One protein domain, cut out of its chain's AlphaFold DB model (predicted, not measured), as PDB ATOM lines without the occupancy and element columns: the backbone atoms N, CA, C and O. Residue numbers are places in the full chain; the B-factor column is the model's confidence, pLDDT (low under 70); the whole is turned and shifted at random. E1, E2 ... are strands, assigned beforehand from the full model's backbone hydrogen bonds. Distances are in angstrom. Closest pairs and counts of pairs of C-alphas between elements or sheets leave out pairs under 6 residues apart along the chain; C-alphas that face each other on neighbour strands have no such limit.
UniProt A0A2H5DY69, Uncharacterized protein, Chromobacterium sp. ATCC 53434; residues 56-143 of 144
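What this domain is: This is residues 56 to 143 of the 144 residues of an uncharacterized protein of Chromobacterium sp. ATCC 53434 (UniProt A0A2H5DY69). With little regular structure, the domain is a slab, only just flat, of two small twisted sheets side by side, edge strand E2 next to edge strand E4. The printed part has 88 residues, no named helix and strands E1 to E6 in order, all strand with 35 residues in named elements. The antiparallel sheets run E1 - E3 - E2 and E4 - E6 - E5; the whole is compact, radius of gyration of the C-alphas 13.5 A, spanning 43 by 29 by 15 A.

How they stand to each other: Within hydrogen-bond range are N 58 of E1, residues 56 to 59, and O 90 of E3, residues 89 to 94, 2.9 A. E2, residues 67 to 73, forms a hairpin with E3: N 70 and O 91, 2.8 A. The closest C-alphas of E2 and E4, residues 103 to 107, are Ile 70 and Ala 106, 4.1 A. E4 pairs with E6, residues 137 to 142: N 106 and O 138, 2.8 A. E5, residues 115 to 121, forms a hairpin with E6: N 118 and O 139, 2.9 A.

Where its parts are: E1, 10.3 A, begins at C-alpha 56 (83.616, 12.334, 31.878). E2 measures 16.9 A, E3 16.1 A, E4 13.2 A and E5 17.5 A. E6, 16.5 A, ends at C-alpha 142 (96.636, 18.344, 46.624).

The domain as a whole: The farthest C-alphas, Thr 83 and Val 100, are 42.9 A apart. Links E2 to E3 and E5 to E6 are long. The printed part has no cut; no printed residue is under 70 in pLDDT.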
ATOM      1  N   GLN A  56      84.743  12.168  32.798       95.00
ATOM      2  CA  GLN A  56      83.616  12.334  31.878       95.00
ATOM      3  C   GLN A  56      83.980  13.239  30.701       95.00
ATOM      4  O   GLN A  56      84.918  14.034  30.777       95.00
ATOM      5  N   LEU A  57      83.216  13.115  29.616       95.25
ATOM      6  CA  LEU A  57      83.311  13.986  28.449       95.25
ATOM      7  C   LEU A  57      82.213  15.047  28.515       95.25
ATOM      8  O   LEU A  57      81.044  14.715  28.705       95.25
ATOM      9  N   VAL A  58      82.583  16.312  28.341       95.00
ATOM     10  CA  VAL A  58      81.650  17.450  28.315       95.00
ATOM     11  C   VAL A  58      81.956  18.367  27.144       95.00
ATOM     12  O   VAL A  58      83.065  18.370  26.618       95.00
ATOM     13  N   CYS A  59      80.983  19.178  26.741       94.81
ATOM     14  CA  CYS A  59      81.250  20.250  25.793       94.81
ATOM     15  C   CYS A  59      82.212  21.278  26.394       94.81
ATOM     16  O   CYS A  59      82.118  21.610  27.576       94.81
ATOM     17  N   ALA A  60      83.130  21.776  25.568       93.00
ATOM     18  CA  ALA A  60      84.043  22.844  25.943       93.00
ATOM     19  C   ALA A  60      83.262  24.091  26.386       93.00
ATOM     20  O   ALA A  60      82.261  24.455  25.767       93.00
ATOM     21  N   GLY A  61      83.707  24.747  27.462       90.25
ATOM     22  CA  GLY A  61      83.001  25.898  28.023       90.25
ATOM     23  C   GLY A  61      83.290  26.113  29.505       90.25
ATOM     24  O   GLY A  61      84.437  26.262  29.910       90.25
ATOM     25  N   GLN A  62      82.244  26.175  30.328       90.56
ATOM     26  CA  GLN A  62      82.392  26.295  31.780       90.56
ATOM     27  C   GLN A  62      82.509  24.908  32.419       90.56
ATOM     28  O   GLN A  62      81.663  24.041  32.200       90.56
ATOM     29  N   LEU A  63      83.558  24.704  33.219       94.06
ATOM     30  CA  LEU A  63      83.727  23.483  34.003       94.06
ATOM     31  C   LEU A  63      82.812  23.517  35.234       94.06
ATOM     32  O   LEU A  63      82.788  24.529  35.938       94.06
ATOM     33  N   PRO A  64      82.101  22.421  35.551       93.44
ATOM     34  CA  PRO A  64      81.389  22.317  36.818       93.44
ATOM     35  C   PRO A  64      82.354  22.405  38.006       93.44
ATOM     36  O   PRO A  64      83.504  21.966  37.928       93.44
ATOM     37  N   TYR A  65      81.874  22.921  39.140       93.44
ATOM     38  CA  TYR A  65      82.669  22.943  40.366       93.44
ATOM     39  C   TYR A  65      83.135  21.530  40.744       93.44
ATOM     40  O   TYR A  65      82.376  20.564  40.654       93.44
ATOM     41  N   GLY A  66      84.392  21.416  41.170       94.44
ATOM     42  CA  GLY A  66      85.002  20.139  41.526       94.44
ATOM     43  C   GLY A  66      85.568  19.332  40.356       94.44
ATOM     44  O   GLY A  66      86.053  18.222  40.575       94.44
ATOM     45  N   TRP A  67      85.543  19.878  39.138       96.06
ATOM     46  CA  TRP A  67      86.098  19.247  37.943       96.06
ATOM     47  C   TRP A  67      87.221  20.071  37.327       96.06
ATOM     48  O   TRP A  67      87.226  21.300  37.396       96.06
ATOM     49  N   ILE A  68      88.169  19.381  36.701       96.81
ATOM     50  CA  ILE A  68      89.284  19.993  35.980       96.81
ATOM     51  C   ILE A  68      89.452  19.331  34.614       96.81
ATOM     52  O   ILE A  68      89.260  18.124  34.479       96.81
ATOM     53  N   ALA A  69      89.793  20.115  33.593       97.25
ATOM     54  CA  ALA A  69      90.080  19.587  32.265       97.25
ATOM     55  C   ALA A  69      91.420  18.851  32.257       97.25
ATOM     56  O   ALA A  69      92.448  19.413  32.633       97.25
ATOM     57  N   ILE A  70      91.400  17.602  31.800       97.06
ATOM     58  CA  ILE A  70      92.585  16.749  31.664       97.06
ATOM     59  C   ILE A  70      92.983  16.544  30.204       97.06
ATOM     60  O   ILE A  70      94.144  16.261  29.913       97.06
ATOM     61  N   ASN A  71      92.036  16.713  29.274       97.00
ATOM     62  CA  ASN A  71      92.321  16.732  27.847       97.00
ATOM     63  C   ASN A  71      91.201  17.414  27.045       97.00
ATOM     64  O   ASN A  71      90.112  17.667  27.560       97.00
ATOM     65  N   SER A  72      91.444  17.655  25.760       95.12
ATOM     66  CA  SER A  72      90.479  18.212  24.815       95.12
ATOM     67  C   SER A  72      90.525  17.478  23.480       95.12
ATOM     68  O   SER A  72      91.600  17.096  23.019       95.12
ATOM     69  N   TYR A  73      89.376  17.357  22.829       93.06
ATOM     70  CA  TYR A  73      89.194  16.638  21.574       93.06
ATOM     71  C   TYR A  73      88.317  17.458  20.636       93.06
ATOM     72  O   TYR A  73      87.448  18.216  21.071       93.06
ATOM     73  N   TRP A  74      88.550  17.292  19.339       91.81
ATOM     74  CA  TRP A  74      87.591  17.700  18.329       91.81
ATOM     75  C   TRP A  74      86.651  16.533  18.061       91.81
ATOM     76  O   TRP A  74      87.092  15.412  17.800       91.81
ATOM     77  N   ASN A  75      85.355  16.799  18.138       91.75
ATOM     78  CA  ASN A  75      84.324  15.858  17.751       91.75
ATOM     79  C   ASN A  75      83.276  16.602  16.905       91.75
ATOM     80  O   ASN A  75      82.564  17.452  17.440       91.75
ATOM     81  N   PRO A  76      83.156  16.296  15.601       90.19
ATOM     82  CA  PRO A  76      82.265  17.025  14.701       90.19
ATOM     83  C   PRO A  76      80.780  16.750  14.961       90.19
ATOM     84  O   PRO A  76      79.939  17.505  14.505       90.19
ATOM     85  N   THR A  77      80.413  15.692  15.684       90.81
ATOM     86  CA  THR A  77      79.000  15.369  15.952       90.81
ATOM     87  C   THR A  77      78.566  15.737  17.364       90.81
ATOM     88  O   THR A  77      77.373  15.842  17.642       90.81
ATOM     89  N   SER A  78      79.522  15.970  18.260       84.56
ATOM     90  CA  SER A  78      79.263  16.420  19.625       84.56
ATOM     91  C   SER A  78      79.374  17.937  19.699       84.56
ATOM     92  O   SER A  78      80.197  18.526  19.015       84.56
ATOM     93  N   CYS A  79      78.574  18.584  20.547       87.50
ATOM     94  CA  CYS A  79      78.780  19.989  20.918       87.50
ATOM     95  C   CYS A  79      78.828  20.964  19.721       87.50
ATOM     96  O   CYS A  79      79.842  21.620  19.477       87.50
ATOM     97  N   GLY A  80      77.717  21.065  18.981       82.38
ATOM     98  CA  GLY A  80      77.458  22.181  18.058       82.38
ATOM     99  C   GLY A  80      77.878  22.007  16.594       82.38
ATOM    100  O   GLY A  80      77.733  22.960  15.842       82.38
ATOM    101  N   ASN A  81      78.357  20.830  16.179       85.56
ATOM    102  CA  ASN A  81      78.719  20.502  14.786       85.56
ATOM    103  C   ASN A  81      79.550  21.580  14.054       85.56
ATOM    104  O   ASN A  81      79.097  22.164  13.064       85.56
ATOM    105  N   PRO A  82      80.760  21.891  14.553       85.31
ATOM    106  CA  PRO A  82      81.608  22.898  13.935       85.31
ATOM    107  C   PRO A  82      82.117  22.431  12.564       85.31
ATOM    108  O   PRO A  82      82.598  21.310  12.408       85.31
ATOM    109  N   THR A  83      82.084  23.331  11.579       84.50
ATOM    110  CA  THR A  83      82.584  23.090  10.212       84.50
ATOM    111  C   THR A  83      84.111  23.139  10.099       84.50
ATOM    112  O   THR A  83      84.667  22.770   9.067       84.50
ATOM    113  N   GLN A  84      84.800  23.582  11.154       87.31
ATOM    114  CA  GLN A  84      86.258  23.635  11.259       87.31
ATOM    115  C   GLN A  84      86.744  22.747  12.410       87.31
ATOM    116  O   GLN A  84      86.035  22.560  13.401       87.31
ATOM    117  N   ILE A  85      87.979  22.240  12.305       87.69
ATOM    118  CA  ILE A  85      88.623  21.464  13.374       87.69
ATOM    119  C   ILE A  85      88.840  22.385  14.576       87.69
ATOM    120  O   ILE A  85      89.763  23.193  14.599       87.69
ATOM    121  N   THR A  86      87.957  22.273  15.567       89.69
ATOM    122  CA  THR A  86      87.987  23.058  16.806       89.69
ATOM    123  C   THR A  86      87.771  22.122  17.983       89.69
ATOM    124  O   THR A  86      86.813  21.356  17.990       89.69
ATOM    125  N   PHE A  87      88.634  22.180  18.997       92.31
ATOM    126  CA  PHE A  87      88.506  21.342  20.190       92.31
ATOM    127  C   PHE A  87      87.275  21.741  21.015       92.31
ATOM    128  O   PHE A  87      87.324  22.649  21.841       92.31
ATOM    129  N   ASN A  88      86.162  21.061  20.763       93.50
ATOM    130  CA  ASN A  88      84.836  21.375  21.286       93.50
ATOM    131  C   ASN A  88      84.356  20.401  22.373       93.50
ATOM    132  O   ASN A  88      83.294  20.617  22.956       93.50
ATOM    133  N   VAL A  89      85.132  19.357  22.675       95.25
ATOM    134  CA  VAL A  89      84.859  18.399  23.753       95.25
ATOM    135  C   VAL A  89      86.043  18.359  24.709       95.25
ATOM    136  O   VAL A  89      87.195  18.284  24.283       95.25
ATOM    137  N   TRP A  90      85.779  18.368  26.009       96.38
ATOM    138  CA  TRP A  90      86.778  18.212  27.061       96.38
ATOM    139  C   TRP A  90      86.590  16.886  27.785       96.38
ATOM    140  O   TRP A  90      85.467  16.509  28.111       96.38
ATOM    141  N   SER A  91      87.699  16.202  28.066       96.56
ATOM    142  CA  SER A  91      87.736  15.176  29.106       96.56
ATOM    143  C   SER A  91      88.092  15.849  30.414       96.56
ATOM    144  O   SER A  91      89.080  16.588  30.494       96.56
ATOM    145  N   ILE A  92      87.257  15.625  31.418       96.69
ATOM    146  CA  ILE A  92      87.360  16.264  32.720       96.69
ATOM    147  C   ILE A  92      87.414  15.189  33.803       96.69
ATOM    148  O   ILE A  92      86.741  14.166  33.696       96.69
ATOM    149  N   GLU A  93      88.208  15.427  34.841       95.56
ATOM    150  CA  GLU A  93      88.355  14.541  36.001       95.56
ATOM    151  C   GLU A  93      87.880  15.277  37.254       95.56
ATOM    152  O   GLU A  93      88.137  16.476  37.430       95.56
ATOM    153  N   ARG A  94      87.141  14.577  38.117       95.25
ATOM    154  CA  ARG A  94      86.704  15.130  39.399       95.25
ATOM    155  C   ARG A  94      87.872  15.136  40.386       95.25
ATOM    156  O   ARG A  94      88.441  14.086  40.670       95.25
ATOM    157  N   TYR A  95      88.187  16.299  40.954       94.44
ATOM    158  CA  TYR A  95      89.312  16.454  41.886       94.44
ATOM    159  C   TYR A  95      88.905  16.509  43.365       94.44
ATOM    160  O   TYR A  95      89.763  16.364  44.234       94.44
ATOM    161  N   THR A  96      87.627  16.734  43.685       92.94
ATOM    162  CA  THR A  96      87.159  16.916  45.079       92.94
ATOM    163  C   THR A  96      87.371  15.688  45.951       92.94
ATOM    164  O   THR A  96      87.614  15.815  47.149       92.94
ATOM    165  N   ASP A  97      87.320  14.514  45.329       89.88
ATOM    166  CA  ASP A  97      87.316  13.224  46.015       89.88
ATOM    167  C   ASP A  97      88.742  12.651  46.145       89.88
ATOM    168  O   ASP A  97      88.946  11.586  46.726       89.88
ATOM    169  N   LEU A  98      89.752  13.362  45.623       90.81
ATOM    170  CA  LEU A  98      91.152  12.941  45.657       90.81
ATOM    171  C   LEU A  98      91.786  13.269  47.006       90.81
ATOM    172  O   LEU A  98      91.730  14.411  47.445       90.81
ATOM    173  N   ALA A  99      92.437  12.302  47.651       93.56
ATOM    174  CA  ALA A  99      93.083  12.499  48.952       93.56
ATOM    175  C   ALA A  99      94.225  13.537  48.907       93.56
ATOM    176  O   ALA A  99      94.828  13.775  47.856       93.56
ATOM    177  N   VAL A 100      94.566  14.135  50.051       94.62
ATOM    178  CA  VAL A 100      95.755  14.998  50.186       94.62
ATOM    179  C   VAL A 100      97.015  14.226  49.781       94.62
ATOM    180  O   VAL A 100      97.153  13.044  50.086       94.62
ATOM    181  N   GLY A 101      97.916  14.883  49.053       94.75
ATOM    182  CA  GLY A 101      99.097  14.279  48.439       94.75
ATOM    183  C   GLY A 101      98.854  13.695  47.044       94.75
ATOM    184  O   GLY A 101      99.828  13.457  46.327       94.75
ATOM    185  N   SER A 102      97.594  13.525  46.622       95.00
ATOM    186  CA  SER A 102      97.264  13.030  45.280       95.00
ATOM    187  C   SER A 102      97.733  13.994  44.201       95.00
ATOM    188  O   SER A 102      97.650  15.213  44.360       95.00
ATOM    189  N   THR A 103      98.172  13.436  43.076       95.81
ATOM    190  CA  THR A 103      98.580  14.195  41.895       95.81
ATOM    191  C   THR A 103      97.602  14.005  40.747       95.81
ATOM    192  O   THR A 103      97.111  12.896  40.538       95.81
ATOM    193  N   LEU A 104      97.386  15.055  39.961       95.81
ATOM    194  CA  LEU A 104      96.528  15.027  38.781       95.81
ATOM    195  C   LEU A 104      97.223  15.724  37.609       95.81
ATOM    196  O   LEU A 104      97.794  16.801  37.772       95.81
ATOM    197  N   LEU A 105      97.181  15.096  36.433       97.06
ATOM    198  CA  LEU A 105      97.665  15.680  35.183       97.06
ATOM    199  C   LEU A 105      96.503  16.401  34.495       97.06
ATOM    200  O   LEU A 105      95.576  15.758  34.013       97.06
ATOM    201  N   ALA A 106      96.559  17.727  34.472       97.44
ATOM    202  CA  ALA A 106      95.542  18.600  33.908       97.44
ATOM    203  C   ALA A 106      96.072  19.367  32.696       97.44
ATOM    204  O   ALA A 106      97.282  19.505  32.492       97.44
ATOM    205  N   CYS A 107      95.154  19.938  31.927       97.50
ATOM    206  CA  CYS A 107      95.484  21.023  31.017       97.50
ATOM    207  C   CYS A 107      95.889  22.273  31.803       97.50
ATOM    208  O   CYS A 107      95.357  22.529  32.885       97.50
ATOM    209  N   THR A 108      96.824  23.059  31.264       97.31
ATOM    210  CA  THR A 108      97.240  24.329  31.879       97.31
ATOM    211  C   THR A 108      96.029  25.243  32.077       97.31
ATOM    212  O   THR A 108      95.261  25.474  31.143       97.31
ATOM    213  N   GLY A 109      95.856  25.777  33.288       94.81
ATOM    214  CA  GLY A 109      94.719  26.630  33.620       94.81
ATOM    215  C   GLY A 109      94.656  27.005  35.104       94.81
ATOM    216  O   GLY A 109      95.638  26.826  35.827       94.81
ATOM    217  N   PRO A 110      93.510  27.534  35.569       95.50
ATOM    218  CA  PRO A 110      93.294  27.866  36.973       95.50
ATOM    219  C   PRO A 110      93.475  26.646  37.882       95.50
ATOM    220  O   PRO A 110      92.899  25.583  37.647       95.50
ATOM    221  N   VAL A 111      94.261  26.815  38.942       96.56
ATOM    222  CA  VAL A 111      94.536  25.763  39.925       96.56
ATOM    223  C   VAL A 111      93.512  25.872  41.059       96.56
ATOM    224  O   VAL A 111      93.368  26.960  41.625       96.56
ATOM    225  N   PRO A 112      92.794  24.792  41.419       95.94
ATOM    226  CA  PRO A 112      91.838  24.829  42.521       95.94
ATOM    227  C   PRO A 112      92.491  25.175  43.865       95.94
ATOM    228  O   PRO A 112      93.657  24.866  44.118       95.94
ATOM    229  N   ALA A 113      91.718  25.770  44.774       96.31
ATOM    230  CA  ALA A 113      92.194  26.051  46.122       96.31
ATOM    231  C   ALA A 113      92.624  24.756  46.837       96.31
ATOM    232  O   ALA A 113      91.935  23.742  46.780       96.31
ATOM    233  N   GLY A 114      93.770  24.800  47.520       96.31
ATOM    234  CA  GLY A 114      94.338  23.621  48.180       96.31
ATOM    235  C   GLY A 114      95.150  22.711  47.258       96.31
ATOM    236  O   GLY A 114      95.646  21.695  47.730       96.31
ATOM    237  N   TRP A 115      95.341  23.081  45.990       98.06
ATOM    238  CA  TRP A 115      96.250  22.412  45.060       98.06
ATOM    239  C   TRP A 115      97.429  23.316  44.694       98.06
ATOM    240  O   TRP A 115      97.327  24.541  44.761       98.06
ATOM    241  N   ALA A 116      98.546  22.718  44.287       98.19
ATOM    242  CA  ALA A 116      99.699  23.436  43.749       98.19
ATOM    243  C   ALA A 116     100.257  22.744  42.507       98.19
ATOM    244  O   ALA A 116     100.249  21.518  42.416       98.19
ATOM    245  N   VAL A 117     100.762  23.533  41.559       98.44
ATOM    246  CA  VAL A 117     101.467  23.018  40.381       98.44
ATOM    247  C   VAL A 117     102.843  22.530  40.810       98.44
ATOM    248  O   VAL A 117     103.621  23.292  41.376       98.44
ATOM    249  N   ILE A 118     103.149  21.271  40.508       98.38
ATOM    250  CA  ILE A 118     104.454  20.656  40.792       98.38
ATOM    251  C   ILE A 118     105.283  20.427  39.523       98.38
ATOM    252  O   ILE A 118     106.493  20.224  39.594       98.38
ATOM    253  N   ARG A 119     104.641  20.438  38.350       98.12
ATOM    254  CA  ARG A 119     105.293  20.268  37.048       98.12
ATOM    255  C   ARG A 119     104.446  20.891  35.949       98.12
ATOM    256  O   ARG A 119     103.224  20.815  36.003       98.12
ATOM    257  N   THR A 120     105.092  21.410  34.915       98.12
ATOM    258  CA  THR A 120     104.455  21.762  33.642       98.12
ATOM    259  C   THR A 120     105.234  21.148  32.492       98.12
ATOM    260  O   THR A 120     106.458  21.037  32.576       98.12
ATOM    261  N   ASN A 121     104.548  20.760  31.424       97.31
ATOM    262  CA  ASN A 121     105.182  20.216  30.230       97.31
ATOM    263  C   ASN A 121     104.394  20.582  28.972       97.31
ATOM    264  O   ASN A 121     103.186  20.822  29.014       97.31
ATOM    265  N   TRP A 122     105.098  20.589  27.847       97.31
ATOM    266  CA  TRP A 122     104.483  20.592  26.529       97.31
ATOM    267  C   TRP A 122     104.123  19.163  26.122       97.31
ATOM    268  O   TRP A 122     104.886  18.222  26.352       97.31
ATOM    269  N   ASN A 123     102.948  19.011  25.526       96.50
ATOM    270  CA  ASN A 123     102.477  17.783  24.915       96.50
ATOM    271  C   ASN A 123     101.661  18.122  23.654       96.50
ATOM    272  O   ASN A 123     100.533  18.606  23.781       96.50
ATOM    273  N   PRO A 124     102.172  17.849  22.442       94.94
ATOM    274  CA  PRO A 124     101.514  18.257  21.201       94.94
ATOM    275  C   PRO A 124     100.183  17.537  20.937       94.94
ATOM    276  O   PRO A 124      99.432  17.971  20.072       94.94
ATOM    277  N   THR A 125      99.865  16.452  21.650       94.75
ATOM    278  CA  THR A 125      98.643  15.657  21.420       94.75
ATOM    279  C   THR A 125      97.568  15.850  22.487       94.75
ATOM    280  O   THR A 125      96.473  15.295  22.367       94.75
ATOM    281  N   ALA A 126      97.831  16.670  23.506       94.38
ATOM    282  CA  ALA A 126      96.889  16.952  24.583       94.38
ATOM    283  C   ALA A 126      96.492  18.430  24.621       94.38
ATOM    284  O   ALA A 126      97.162  19.272  24.030       94.38
ATOM    285  N   CYS A 127      95.413  18.746  25.340       94.19
ATOM    286  CA  CYS A 127      95.118  20.094  25.841       94.19
ATOM    287  C   CYS A 127      95.314  21.215  24.801       94.19
ATOM    288  O   CYS A 127      96.256  22.003  24.873       94.19
ATOM    289  N   GLY A 128      94.440  21.241  23.797       90.25
ATOM    290  CA  GLY A 128      94.440  22.199  22.692       90.25
ATOM    291  C   GLY A 128      95.410  21.881  21.553       90.25
ATOM    292  O   GLY A 128      95.349  22.561  20.536       90.25
ATOM    293  N   GLN A 129      96.274  20.869  21.706       91.38
ATOM    294  CA  GLN A 129      97.221  20.391  20.686       91.38
ATOM    295  C   GLN A 129      97.967  21.530  19.959       91.38
ATOM    296  O   GLN A 129      97.904  21.638  18.731       91.38
ATOM    297  N   PRO A 130      98.643  22.431  20.698       90.44
ATOM    298  CA  PRO A 130      99.314  23.568  20.091       90.44
ATOM    299  C   PRO A 130     100.482  23.100  19.215       90.44
ATOM    300  O   PRO A 130     101.284  22.256  19.618       90.44
ATOM    301  N   SER A 131     100.612  23.707  18.032       89.75
ATOM    302  CA  SER A 131     101.733  23.470  17.112       89.75
ATOM    303  C   SER A 131     103.054  24.069  17.604       89.75
ATOM    304  O   SER A 131     104.126  23.657  17.167       89.75
ATOM    305  N   GLN A 132     102.989  25.035  18.522       94.69
ATOM    306  CA  GLN A 132     104.150  25.641  19.165       94.69
ATOM    307  C   GLN A 132     104.538  24.883  20.439       94.69
ATOM    308  O   GLN A 132     103.684  24.325  21.129       94.69
ATOM    309  N   ILE A 133     105.830  24.912  20.777       95.00
ATOM    310  CA  ILE A 133     106.366  24.337  22.018       95.00
ATOM    311  C   ILE A 133     105.982  25.244  23.186       95.00
ATOM    312  O   ILE A 133     106.711  26.168  23.545       95.00
ATOM    313  N   VAL A 134     104.808  24.994  23.761       96.31
ATOM    314  CA  VAL A 134     104.265  25.747  24.897       96.31
ATOM    315  C   VAL A 134     103.729  24.791  25.951       96.31
ATOM    316  O   VAL A 134     103.119  23.776  25.630       96.31
ATOM    317  N   ASN A 135     103.935  25.100  27.230       97.19
ATOM    318  CA  ASN A 135     103.438  24.250  28.309       97.19
ATOM    319  C   ASN A 135     101.905  24.273  28.353       97.19
ATOM    320  O   ASN A 135     101.291  25.222  28.844       97.19
ATOM    321  N   ASN A 136     101.292  23.207  27.859       97.12
ATOM    322  CA  ASN A 136      99.844  23.032  27.786       97.12
ATOM    323  C   ASN A 136      99.318  21.979  28.769       97.12
ATOM    324  O   ASN A 136      98.103  21.803  28.879       97.12
ATOM    325  N   GLN A 137     100.209  21.307  29.500       98.00
ATOM    326  CA  GLN A 137      99.858  20.444  30.618       98.00
ATOM    327  C   GLN A 137     100.532  20.897  31.911       98.00
ATOM    328  O   GLN A 137     101.668  21.387  31.923       98.00
ATOM    329  N   MET A 138      99.833  20.661  33.018       98.31
ATOM    330  CA  MET A 138     100.336  20.839  34.371       98.31
ATOM    331  C   MET A 138     100.027  19.606  35.217       98.31
ATOM    332  O   MET A 138      98.933  19.055  35.166       98.31
ATOM    333  N   THR A 139     100.990  19.171  36.022       98.19
ATOM    334  CA  THR A 139     100.733  18.244  37.123       98.19
ATOM    335  C   THR A 139     100.501  19.063  38.381       98.19
ATOM    336  O   THR A 139     101.370  19.843  38.780       98.19
ATOM    337  N   ILE A 140      99.344  18.877  39.003       98.00
ATOM    338  CA  ILE A 140      98.983  19.504  40.273       98.00
ATOM    339  C   ILE A 140      98.971  18.469  41.393       98.00
ATOM    340  O   ILE A 140      98.668  17.303  41.151       98.00
ATOM    341  N   GLN A 141      99.282  18.894  42.612       97.62
ATOM    342  CA  GLN A 141      99.227  18.073  43.817       97.62
ATOM    343  C   GLN A 141      98.317  18.708  44.864       97.62
ATOM    344  O   GLN A 141      98.381  19.920  45.088       97.62
ATOM    345  N   ARG A 142      97.488  17.893  45.521       96.62
ATOM    346  CA  ARG A 142      96.636  18.344  46.624       96.62
ATOM    347  C   ARG A 142      97.468  18.542  47.889       96.62
ATOM    348  O   ARG A 142      98.092  17.600  48.367       96.62
ATOM    349  N   LEU A 143      97.447  19.746  48.445       96.19
ATOM    350  CA  LEU A 143      98.200  20.134  49.639       96.19
ATOM    351  C   LEU A 143      97.393  20.019  50.939       96.19
ATOM    352  O   LEU A 143      97.986  19.860  52.001       96.19
TER     353      LEU A 143